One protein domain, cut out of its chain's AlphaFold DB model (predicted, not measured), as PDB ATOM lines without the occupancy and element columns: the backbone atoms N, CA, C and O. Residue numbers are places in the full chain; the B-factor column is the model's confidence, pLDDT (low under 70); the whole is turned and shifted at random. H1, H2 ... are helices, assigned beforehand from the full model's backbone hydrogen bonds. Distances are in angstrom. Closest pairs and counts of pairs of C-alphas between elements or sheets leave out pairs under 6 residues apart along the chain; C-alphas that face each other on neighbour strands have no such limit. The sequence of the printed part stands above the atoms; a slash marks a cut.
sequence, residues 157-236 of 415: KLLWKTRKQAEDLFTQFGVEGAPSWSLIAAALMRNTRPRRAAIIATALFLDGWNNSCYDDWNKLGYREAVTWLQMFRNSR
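Overview. This is residues 157 to 236 of the 415 residues of an uncharacterized protein of Alphaproteobacteria bacterium (UniProt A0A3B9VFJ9). Three helices pack round one long helix in a compact body: H3 runs through the middle, H1 and H2 cover one side of it, and H4 packs on the other side. The helices that touch cross one another at 46 to 76 degrees, and the link of residues 212 to 221 folds back from the end of H3 to the start of H4. The printed part has 80 residues with four named helices, in the order H1, H2, H3, H4, and no named strand; its class is all helix. It is compact, with a radius of gyration of the C-alphas of 11.2 A, and its C-alphas span 34 by 24 by 21 A.

Along the chain. The longest helix is H3, residues 194 to 211, which measures 25.5 A from C-alpha 194 at (14.053, -31.259, 9.428) to C-alpha 211. H1, residues 157 to 172, begins with C-alpha 157 at (13.051, -22.353, 13.255) and measures 23.4 A. H4, residues 222 to 236, measures 21.3 A and ends with C-alpha 236 at (2.009, -43.131, -10.661). H2, residues 181 to 190, is the shortest at 14.5 A.

Arrangement. H3 is the hub, the helix that touches most others, and it touches H1, H2 and H4. With residues 194 to 202 alone it touches H1, at a steep tilt of 51 degrees, the same way; their closest C-alphas are those of Ala 166 and Ala 198, 4.5 A apart. H3 touches H2 at a steep tilt of 62 degrees, opposite ways; the closest C-alphas, those of Ala 187 and Ala 197, are 4.9 A apart. With residues 196 to 204 alone H3 touches H4, at a steep tilt of 46 degrees, the same way; the closest C-alphas, those of Ile 200 and Ala 225, are 5.3 A apart. The helix packing is mostly crossed, with no touching pair at a shallow tilt. H1, with residues 159 to 163 alone, touches H2 about perpendicular, at 76 degrees; the closest C-alphas, those of Arg 163 and Ile 184, are 6.1 A apart. H1 and H4 are apart, and H2 and H4 are only just apart, their closest C-alphas 8.2 A from each other. Each O i to N i+4 pair is within hydrogen-bond range in H2, H3 and H4, and 11 of 12 are in H1.

Size, cuts and confidence. The outline is rounded, and the two C-alphas farthest apart, those of Lys 157 and Ser 235, are 34.6 A apart. The printed part has no cut. The link from H2 to H3 is tight, and those from H1 to H2 and from H3 to H4 are short. The mean pLDDT of the printed part is 86.5, and it is under 70 at residues 211 to 219 and at residue 236.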
ATOM      1  N   LYS A 157      12.017 -22.105  14.270       97.94
ATOM      2  CA  LYS A 157      13.051 -22.353  13.255       97.94
ATOM      3  C   LYS A 157      12.945 -23.747  12.633       97.94
ATOM      4  O   LYS A 157      13.152 -23.904  11.428       97.94
ATOM      5  N   LEU A 158      12.658 -24.774  13.438       97.75
ATOM      6  CA  LEU A 158      12.498 -26.146  12.950       97.75
ATOM      7  C   LEU A 158      11.235 -26.303  12.104       97.75
ATOM      8  O   LEU A 158      11.309 -26.947  11.058       97.75
ATOM      9  N   LEU A 159      10.117 -25.702  12.517       97.94
ATOM     10  CA  LEU A 159       8.868 -25.690  11.755       97.94
ATOM     11  C   LEU A 159       9.090 -25.064  10.379       97.94
ATOM     12  O   LEU A 159       8.804 -25.701   9.368       97.94
ATOM     13  N   TRP A 160       9.674 -23.863  10.332       97.56
ATOM     14  CA  TRP A 160       9.955 -23.174   9.074       97.56
ATOM     15  C   TRP A 160      10.868 -24.003   8.163       97.56
ATOM     16  O   TRP A 160      10.551 -24.236   6.998       97.56
ATOM     17  N   LYS A 161      11.982 -24.516   8.709       98.06
ATOM     18  CA  LYS A 161      12.964 -25.277   7.924       98.06
ATOM     19  C   LYS A 161      12.375 -26.572   7.376       98.06
ATOM     20  O   LYS A 161      12.645 -26.923   6.234       98.06
ATOM     21  N   THR A 162      11.591 -27.275   8.187       98.06
ATOM     22  CA  THR A 162      10.920 -28.512   7.769       98.06
ATOM     23  C   THR A 162       9.888 -28.230   6.689       98.06
ATOM     24  O   THR A 162       9.840 -28.961   5.707       98.06
ATOM     25  N   ARG A 163       9.102 -27.156   6.837       97.44
ATOM     26  CA  ARG A 163       8.098 -26.774   5.845       97.44
ATOM     27  C   ARG A 163       8.729 -26.478   4.491       97.44
ATOM     28  O   ARG A 163       8.309 -27.085   3.521       97.44
ATOM     29  N   LYS A 164       9.772 -25.643   4.441       96.81
ATOM     30  CA  LYS A 164      10.469 -25.327   3.185       96.81
ATOM     31  C   LYS A 164      10.988 -26.589   2.484       96.81
ATOM     32  O   LYS A 164      10.779 -26.776   1.299       96.81
ATOM     33  N   GLN A 165      11.598 -27.502   3.240       97.00
ATOM     34  CA  GLN A 165      12.082 -28.770   2.683       97.00
ATOM     35  C   GLN A 165      10.949 -29.686   2.203       97.00
ATOM     36  O   GLN A 165      11.150 -30.470   1.284       97.00
ATOM     37  N   ALA A 166       9.777 -29.624   2.834       95.62
ATOM     38  CA  ALA A 166       8.607 -30.367   2.386       95.62
ATOM     39  C   ALA A 166       7.979 -29.733   1.134       95.62
ATOM     40  O   ALA A 166       7.549 -30.474   0.263       95.62
ATOM     41  N   GLU A 167       7.981 -28.400   1.005       94.88
ATOM     42  CA  GLU A 167       7.572 -27.678  -0.215       94.88
ATOM     43  C   GLU A 167       8.438 -28.087  -1.419       94.88
ATOM     44  O   GLU A 167       7.911 -28.419  -2.484       94.88
ATOM     45  N   ASP A 168       9.759 -28.168  -1.227       92.50
ATOM     46  CA  ASP A 168      10.688 -28.640  -2.262       92.50
ATOM     47  C   ASP A 168      10.359 -30.082  -2.702       92.50
ATOM     48  O   ASP A 168      10.419 -30.408  -3.887       92.50
ATOM     49  N   LEU A 169       9.979 -30.953  -1.758       92.56
ATOM     50  CA  LEU A 169       9.565 -32.327  -2.056       92.56
ATOM     51  C   LEU A 169       8.195 -32.380  -2.738       92.56
ATOM     52  O   LEU A 169       8.038 -33.135  -3.684       92.56
ATOM     53  N   PHE A 170       7.214 -31.585  -2.303       91.88
ATOM     54  CA  PHE A 170       5.880 -31.525  -2.919       91.88
ATOM     55  C   PHE A 170       5.983 -31.212  -4.413       91.88
ATOM     56  O   PHE A 170       5.385 -31.907  -5.232       91.88
ATOM     57  N   THR A 171       6.845 -30.254  -4.757       89.44
ATOM     58  CA  THR A 171       7.129 -29.873  -6.145       89.44
ATOM     59  C   THR A 171       7.641 -31.058  -6.974       89.44
ATOM     60  O   THR A 171       7.216 -31.242  -8.111       89.44
ATOM     61  N   GLN A 172       8.490 -31.921  -6.402       88.00
ATOM     62  CA  GLN A 172       8.998 -33.123  -7.088       88.00
ATOM     63  C   GLN A 172       7.911 -34.170  -7.366       88.00
ATOM     64  O   GLN A 172       8.085 -35.004  -8.250       88.00
ATOM     65  N   PHE A 173       6.803 -34.133  -6.626       85.88
ATOM     66  CA  PHE A 173       5.642 -35.006  -6.816       85.88
ATOM     67  C   PHE A 173       4.485 -34.306  -7.547       85.88
ATOM     68  O   PHE A 173       3.365 -34.812  -7.535       85.88
ATOM     69  N   GLY A 174       4.730 -33.143  -8.168       86.94
ATOM     70  CA  GLY A 174       3.708 -32.394  -8.906       86.94
ATOM     71  C   GLY A 174       2.602 -31.808  -8.023       86.94
ATOM     72  O   GLY A 174       1.515 -31.513  -8.509       86.94
ATOM     73  N   VAL A 175       2.850 -31.662  -6.718       87.88
ATOM     74  CA  VAL A 175       1.906 -31.048  -5.784       87.88
ATOM     75  C   VAL A 175       2.193 -29.558  -5.692       87.88
ATOM     76  O   VAL A 175       3.258 -29.147  -5.227       87.88
ATOM     77  N   GLU A 176       1.212 -28.746  -6.072       88.50
ATOM     78  CA  GLU A 176       1.277 -27.302  -5.888       88.50
ATOM     79  C   GLU A 176       0.904 -26.887  -4.460       88.50
ATOM     80  O   GLU A 176      -0.017 -27.413  -3.831       88.50
ATOM     81  N   GLY A 177       1.606 -25.871  -3.964       87.00
ATOM     82  CA  GLY A 177       1.310 -25.241  -2.689       87.00
ATOM     83  C   GLY A 177       2.089 -25.815  -1.512       87.00
ATOM     84  O   GLY A 177       2.939 -26.697  -1.616       87.00
ATOM     85  N   ALA A 178       1.823 -25.223  -0.354       88.44
ATOM     86  CA  ALA A 178       2.621 -25.449   0.829       88.44
ATOM     87  C   ALA A 178       1.941 -26.393   1.831       88.44
ATOM     88  O   ALA A 178       0.746 -26.233   2.105       88.44
ATOM     89  N   PRO A 179       2.696 -27.306   2.468       91.44
ATOM     90  CA  PRO A 179       2.161 -28.192   3.483       91.44
ATOM     91  C   PRO A 179       1.574 -27.403   4.651       91.44
ATOM     92  O   PRO A 179       2.125 -26.395   5.114       91.44
ATOM     93  N   SER A 180       0.449 -27.898   5.170       91.12
ATOM     94  CA  SER A 180      -0.208 -27.297   6.326       91.12
ATOM     95  C   SER A 180       0.697 -27.335   7.558       91.12
ATOM     96  O   SER A 180       1.464 -28.276   7.780       91.12
ATOM     97  N   TRP A 181       0.598 -26.321   8.418       93.00
ATOM     98  CA  TRP A 181       1.428 -26.278   9.621       93.00
ATOM     99  C   TRP A 181       1.152 -27.434  10.584       93.00
ATOM    100  O   TRP A 181       2.088 -27.923  11.214       93.00
ATOM    101  N   SER A 182      -0.094 -27.912  10.655       88.38
ATOM    102  CA  SER A 182      -0.456 -29.086  11.454       88.38
ATOM    103  C   SER A 182       0.280 -30.345  10.993       88.38
ATOM    104  O   SER A 182       0.709 -31.147  11.819       88.38
ATOM    105  N   LEU A 183       0.483 -30.499   9.680       90.06
ATOM    106  CA  LEU A 183       1.229 -31.618   9.107       90.06
ATOM    107  C   LEU A 183       2.709 -31.550   9.441       90.06
ATOM    108  O   LEU A 183       3.290 -32.539   9.889       90.06
ATOM    109  N   ILE A 184       3.301 -30.368   9.297       95.00
ATOM    110  CA  ILE A 184       4.702 -30.151   9.655       95.00
ATOM    111  C   ILE A 184       4.932 -30.396  11.151       95.00
ATOM    112  O   ILE A 184       5.907 -31.050  11.525       95.00
ATOM    113  N   ALA A 185       4.022 -29.933  12.009       93.06
ATOM    114  CA  ALA A 185       4.089 -30.187  13.443       93.06
ATOM    115  C   ALA A 185       3.993 -31.681  13.767       93.06
ATOM    116  O   ALA A 185       4.819 -32.193  14.524       93.06
ATOM    117  N   ALA A 186       3.045 -32.398  13.152       89.81
ATOM    118  CA  ALA A 186       2.888 -33.835  13.341       89.81
ATOM    119  C   ALA A 186       4.157 -34.596  12.922       89.81
ATOM    120  O   ALA A 186       4.651 -35.447  13.662       89.81
ATOM    121  N   ALA A 187       4.752 -34.246  11.780       92.69
ATOM    122  CA  ALA A 187       5.991 -34.863  11.319       92.69
ATOM    123  C   ALA A 187       7.188 -34.569  12.245       92.69
ATOM    124  O   ALA A 187       7.977 -35.469  12.550       92.69
ATOM    125  N   LEU A 188       7.303 -33.345  12.771       94.38
ATOM    126  CA  LEU A 188       8.344 -32.973  13.740       94.38
ATOM    127  C   LEU A 188       8.207 -33.708  15.082       94.38
ATOM    128  O   LEU A 188       9.211 -34.095  15.702       94.38
ATOM    129  N   MET A 189       6.968 -33.967  15.506       92.00
ATOM    130  CA  MET A 189       6.674 -34.823  16.657       92.00
ATOM    131  C   MET A 189       7.135 -36.269  16.455       92.00
ATOM    132  O   MET A 189       7.312 -36.982  17.437       92.00
ATOM    133  N   ARG A 190       7.435 -36.699  15.223       89.88
ATOM    134  CA  ARG A 190       8.028 -38.018  14.928       89.88
ATOM    135  C   ARG A 190       9.531 -37.937  14.771       89.88
ATOM    136  O   ARG A 190      10.261 -38.673  15.431       89.88
ATOM    137  N   ASN A 191      10.023 -36.965  14.008       93.19
ATOM    138  CA  ASN A 191      11.451 -36.778  13.799       93.19
ATOM    139  C   ASN A 191      11.861 -35.317  13.977       93.19
ATOM    140  O   ASN A 191      11.355 -34.440  13.299       93.19
ATOM    141  N   THR A 192      12.818 -35.036  14.857       93.56
ATOM    142  CA  THR A 192      13.288 -33.658  15.074       93.56
ATOM    143  C   THR A 192      14.271 -33.174  14.005       93.56
ATOM    144  O   THR A 192      14.615 -31.992  13.988       93.56
ATOM    145  N   ARG A 193      14.748 -34.059  13.114       95.94
ATOM    146  CA  ARG A 193      15.629 -33.691  11.997       95.94
ATOM    147  C   ARG A 193      14.777 -33.161  10.834       95.94
ATOM    148  O   ARG A 193      14.037 -33.959  10.257       95.94
ATOM    149  N   PRO A 194      14.934 -31.888  10.416       95.88
ATOM    150  CA  PRO A 194      14.053 -31.259   9.428       95.88
ATOM    151  C   PRO A 194      13.880 -32.048   8.128       95.88
ATOM    152  O   PRO A 194      12.754 -32.283   7.717       95.88
ATOM    153  N   ARG A 195      14.968 -32.570   7.542       94.75
ATOM    154  CA  ARG A 195      14.894 -33.317   6.272       94.75
ATOM    155  C   ARG A 195      14.082 -34.606   6.402       94.75
ATOM    156  O   ARG A 195      13.311 -34.947   5.518       94.75
ATOM    157  N   ARG A 196      14.239 -35.317   7.522       96.50
ATOM    158  CA  ARG A 196      13.489 -36.554   7.787       96.50
ATOM    159  C   ARG A 196      12.024 -36.257   8.083       96.50
ATOM    160  O   ARG A 196      11.158 -36.988   7.625       96.50
ATOM    161  N   ALA A 197      11.755 -35.185   8.824       95.44
ATOM    162  CA  ALA A 197      10.398 -34.720   9.076       95.44
ATOM    163  C   ALA A 197       9.706 -34.255   7.787       95.44
ATOM    164  O   ALA A 197       8.537 -34.555   7.600       95.44
ATOM    165  N   ALA A 198      10.421 -33.593   6.877       96.19
ATOM    166  CA  ALA A 198       9.886 -33.189   5.581       96.19
ATOM    167  C   ALA A 198       9.446 -34.405   4.755       96.19
ATOM    168  O   ALA A 198       8.318 -34.434   4.288       96.19
ATOM    169  N   ILE A 199      10.277 -35.451   4.688       95.12
ATOM    170  CA  ILE A 199       9.938 -36.723   4.027       95.12
ATOM    171  C   ILE A 199       8.686 -37.366   4.647       95.12
ATOM    172  O   ILE A 199       7.782 -37.776   3.924       95.12
ATOM    173  N   ILE A 200       8.596 -37.403   5.982       93.81
ATOM    174  CA  ILE A 200       7.403 -37.908   6.686       93.81
ATOM    175  C   ILE A 200       6.169 -37.059   6.351       93.81
ATOM    176  O   ILE A 200       5.101 -37.610   6.105       93.81
ATOM    177  N   ALA A 201       6.300 -35.731   6.332       93.62
ATOM    178  CA  ALA A 201       5.207 -34.827   5.986       93.62
ATOM    179  C   ALA A 201       4.723 -35.048   4.546       93.62
ATOM    180  O   ALA A 201       3.519 -35.107   4.321       93.62
ATOM    181  N   THR A 202       5.638 -35.217   3.588       93.88
ATOM    182  CA  THR A 202       5.306 -35.513   2.188       93.88
ATOM    183  C   THR A 202       4.591 -36.845   2.034       93.88
ATOM    184  O   THR A 202       3.542 -36.878   1.399       93.88
ATOM    185  N   ALA A 203       5.081 -37.909   2.675       91.31
ATOM    186  CA  ALA A 203       4.405 -39.204   2.657       91.31
ATOM    187  C   ALA A 203       2.986 -39.110   3.235       91.31
ATOM    188  O   ALA A 203       2.030 -39.510   2.588       91.31
ATOM    189  N   LEU A 204       2.832 -38.497   4.413       89.25
ATOM    190  CA  LEU A 204       1.529 -38.313   5.061       89.25
ATOM    191  C   LEU A 204       0.543 -37.496   4.218       89.25
ATOM    192  O   LEU A 204      -0.656 -37.760   4.238       89.25
ATOM    193  N   PHE A 205       1.031 -36.476   3.512       90.31
ATOM    194  CA  PHE A 205       0.189 -35.656   2.649       90.31
ATOM    195  C   PHE A 205      -0.316 -36.438   1.440       90.31
ATOM    196  O   PHE A 205      -1.518 -36.438   1.180       90.31
ATOM    197  N   LEU A 206       0.596 -37.094   0.721       87.75
ATOM    198  CA  LEU A 206       0.272 -37.845  -0.488       87.75
ATOM    199  C   LEU A 206      -0.587 -39.074  -0.171       87.75
ATOM    200  O   LEU A 206      -1.509 -39.369  -0.923       87.75
ATOM    201  N   ASP A 207      -0.349 -39.741   0.960       84.50
ATOM    202  CA  ASP A 207      -1.171 -40.862   1.423       84.50
ATOM    203  C   ASP A 207      -2.606 -40.418   1.733       84.50
ATOM    204  O   ASP A 207      -3.564 -41.019   1.249       84.50
ATOM    205  N   GLY A 208      -2.761 -39.294   2.444       80.44
ATOM    206  CA  GLY A 208      -4.076 -38.716   2.725       80.44
ATOM    207  C   GLY A 208      -4.798 -38.204   1.476       80.44
ATOM    208  O   GLY A 208      -6.021 -38.307   1.393       80.44
ATOM    209  N   TRP A 209      -4.056 -37.690   0.489       80.25
ATOM    210  CA  TRP A 209      -4.611 -37.343  -0.822       80.25
ATOM    211  C   TRP A 209      -5.120 -38.597  -1.538       80.25
ATOM    212  O   TRP A 209      -6.250 -38.608  -2.019       80.25
ATOM    213  N   ASN A 210      -4.304 -39.651  -1.606       74.00
ATOM    214  CA  ASN A 210      -4.603 -40.840  -2.403       74.00
ATOM    215  C   ASN A 210      -5.752 -41.671  -1.820       74.00
ATOM    216  O   ASN A 210      -6.615 -42.141  -2.553       74.00
ATOM    217  N   ASN A 211      -5.790 -41.822  -0.496       68.94
ATOM    218  CA  ASN A 211      -6.749 -42.703   0.168       68.94
ATOM    219  C   ASN A 211      -8.009 -41.975   0.659       68.94
ATOM    220  O   ASN A 211      -8.881 -42.603   1.256       68.94
ATOM    221  N   SER A 212      -8.106 -40.654   0.452       59.66
ATOM    222  CA  SER A 212      -9.175 -39.795   0.998       59.66
ATOM    223  C   SER A 212      -9.397 -39.950   2.514       59.66
ATOM    224  O   SER A 212     -10.430 -39.534   3.040       59.66
ATOM    225  N   CYS A 213      -8.432 -40.530   3.232       54.34
ATOM    226  CA  CYS A 213      -8.494 -40.772   4.662       54.34
ATOM    227  C   CYS A 213      -7.249 -40.182   5.326       54.34
ATOM    228  O   CYS A 213      -6.108 -40.434   4.949       54.34
ATOM    229  N   TYR A 214      -7.476 -39.350   6.338       56.41
ATOM    230  CA  TYR A 214      -6.425 -38.755   7.163       56.41
ATOM    231  C   TYR A 214      -6.367 -39.482   8.509       56.41
ATOM    232  O   TYR A 214      -6.151 -38.858   9.549       56.41
ATOM    233  N   ASP A 215      -6.636 -40.785   8.510       47.94
ATOM    234  CA  ASP A 215      -7.151 -41.435   9.714       47.94
ATOM    235  C   ASP A 215      -6.054 -41.937  10.646       47.94
ATOM    236  O   ASP A 215      -6.323 -42.214  11.813       47.94
ATOM    237  N   ASP A 216      -4.794 -41.973  10.201       59.28
ATOM    238  CA  ASP A 216      -3.711 -42.316  11.111       59.28
ATOM    239  C   ASP A 216      -2.382 -41.641  10.791       59.28
ATOM    240  O   ASP A 216      -1.418 -42.233  10.302       59.28
ATOM    241  N   TRP A 217      -2.306 -40.368  11.179       59.16
ATOM    242  CA  TRP A 217      -1.079 -39.585  11.094       59.16
ATOM    243  C   TRP A 217       0.065 -40.275  11.848       59.16
ATOM    244  O   TRP A 217       1.219 -39.985  11.556       59.16
ATOM    245  N   ASN A 218      -0.223 -41.171  12.806       61.56
ATOM    246  CA  ASN A 218       0.756 -41.784  13.699       61.56
ATOM    247  C   ASN A 218       1.515 -42.979  13.120       61.56
ATOM    248  O   ASN A 218       2.537 -43.338  13.703       61.56
ATOM    249  N   LYS A 219       1.094 -43.555  11.988       68.06
ATOM    250  CA  LYS A 219       1.673 -44.811  11.476       68.06
ATOM    251  C   LYS A 219       3.022 -44.678  10.771       68.06
ATOM    252  O   LYS A 219       3.764 -45.653  10.705       68.06
ATOM    253  N   LEU A 220       3.362 -43.502  10.247       79.44
ATOM    254  CA  LEU A 220       4.529 -43.350   9.373       79.44
ATOM    255  C   LEU A 220       5.756 -42.816  10.123       79.44
ATOM    256  O   LEU A 220       5.863 -41.627  10.446       79.44
ATOM    257  N   GLY A 221       6.710 -43.712  10.377       85.81
ATOM    258  CA  GLY A 221       8.084 -43.355  10.713       85.81
ATOM    259  C   GLY A 221       8.888 -42.952   9.471       85.81
ATOM    260  O   GLY A 221       8.388 -42.898   8.351       85.81
ATOM    261  N   TYR A 222      10.167 -42.615   9.666       90.19
ATOM    262  CA  TYR A 222      11.014 -42.146   8.562       90.19
ATOM    263  C   TYR A 222      11.268 -43.227   7.504       90.19
ATOM    264  O   TYR A 222      11.246 -42.922   6.317       90.19
ATOM    265  N   ARG A 223      11.547 -44.469   7.922       89.56
ATOM    266  CA  ARG A 223      11.873 -45.551   6.980       89.56
ATOM    267  C   ARG A 223      10.642 -45.929   6.168       89.56
ATOM    268  O   ARG A 223      10.731 -46.045   4.955       89.56
ATOM    269  N   GLU A 224       9.505 -46.026   6.842       87.50
ATOM    270  CA  GLU A 224       8.208 -46.318   6.252       87.50
ATOM    271  C   GLU A 224       7.807 -45.222   5.258       87.50
ATOM    272  O   GLU A 224       7.401 -45.537   4.147       87.50
ATOM    273  N   ALA A 225       8.014 -43.945   5.603       88.81
ATOM    274  CA  ALA A 225       7.762 -42.824   4.698       88.81
ATOM    275  C   ALA A 225       8.634 -42.870   3.432       88.81
ATOM    276  O   ALA A 225       8.141 -42.588   2.345       88.81
ATOM    277  N   VAL A 226       9.915 -43.239   3.552       88.69
ATOM    278  CA  VAL A 226      10.799 -43.401   2.384       88.69
ATOM    279  C   VAL A 226      10.301 -44.527   1.484       88.69
ATOM    280  O   VAL A 226      10.131 -44.304   0.288       88.69
ATOM    281  N   THR A 227      10.036 -45.707   2.050       87.12
ATOM    282  CA  THR A 227       9.533 -46.858   1.287       87.12
ATOM    283  C   THR A 227       8.208 -46.530   0.606       87.12
ATOM    284  O   THR A 227       8.044 -46.791  -0.583       87.12
ATOM    285  N   TRP A 228       7.283 -45.895   1.329       87.44
ATOM    286  CA  TRP A 228       5.984 -45.502   0.796       87.44
ATOM    287  C   TRP A 228       6.127 -44.526  -0.377       87.44
ATOM    288  O   TRP A 228       5.528 -44.746  -1.423       87.44
ATOM    289  N   LEU A 229       6.974 -43.496  -0.258       87.00
ATOM    290  CA  LEU A 229       7.195 -42.531  -1.345       87.00
ATOM    291  C   LEU A 229       7.824 -43.175  -2.583       87.00
ATOM    292  O   LEU A 229       7.502 -42.782  -3.700       87.00
ATOM    293  N   GLN A 230       8.705 -44.163  -2.399       86.19
ATOM    294  CA  GLN A 230       9.257 -44.941  -3.509       86.19
ATOM    295  C   GLN A 230       8.163 -45.749  -4.217       86.19
ATOM    296  O   GLN A 230       8.082 -45.715  -5.441       86.19
ATOM    297  N   MET A 231       7.289 -46.417  -3.460       81.94
ATOM    298  CA  MET A 231       6.163 -47.171  -4.021       81.94
ATOM    299  C   MET A 231       5.157 -46.264  -4.738       81.94
ATOM    300  O   MET A 231       4.793 -46.547  -5.873       81.94
ATOM    301  N   PHE A 232       4.763 -45.153  -4.109       81.94
ATOM    302  CA  PHE A 232       3.831 -44.174  -4.675       81.94
ATOM    303  C   PHE A 232       4.354 -43.570  -5.979       81.94
ATOM    304  O   PHE A 232       3.613 -43.388  -6.944       81.94
ATOM    305  N   ARG A 233       5.658 -43.274  -6.023       79.31
ATOM    306  CA  ARG A 233       6.310 -42.814  -7.245       79.31
ATOM    307  C   ARG A 233       6.163 -43.862  -8.348       79.31
ATOM    308  O   ARG A 233       5.692 -43.526  -9.427       79.31
ATOM    309  N   ASN A 234       6.516 -45.114  -8.064       76.44
ATOM    310  CA  ASN A 234       6.473 -46.197  -9.048       76.44
ATOM    311  C   ASN A 234       5.050 -46.459  -9.579       76.44
ATOM    312  O   ASN A 234       4.892 -46.665 -10.780       76.44
ATOM    313  N   SER A 235       4.017 -46.390  -8.730       74.56
ATOM    314  CA  SER A 235       2.626 -46.633  -9.148       74.56
ATOM    315  C   SER A 235       2.060 -45.531 -10.053       74.56
ATOM    316  O   SER A 235       1.356 -45.814 -11.020       74.56
ATOM    317  N   ARG A 236       2.398 -44.260  -9.793       67.56
ATOM    318  CA  ARG A 236       2.009 -43.131 -10.661       67.56
ATOM    319  C   ARG A 236       2.632 -43.242 -12.052       67.56
ATOM    320  O   ARG A 236       1.970 -42.945 -13.045       67.56
TER     321      ARG A 236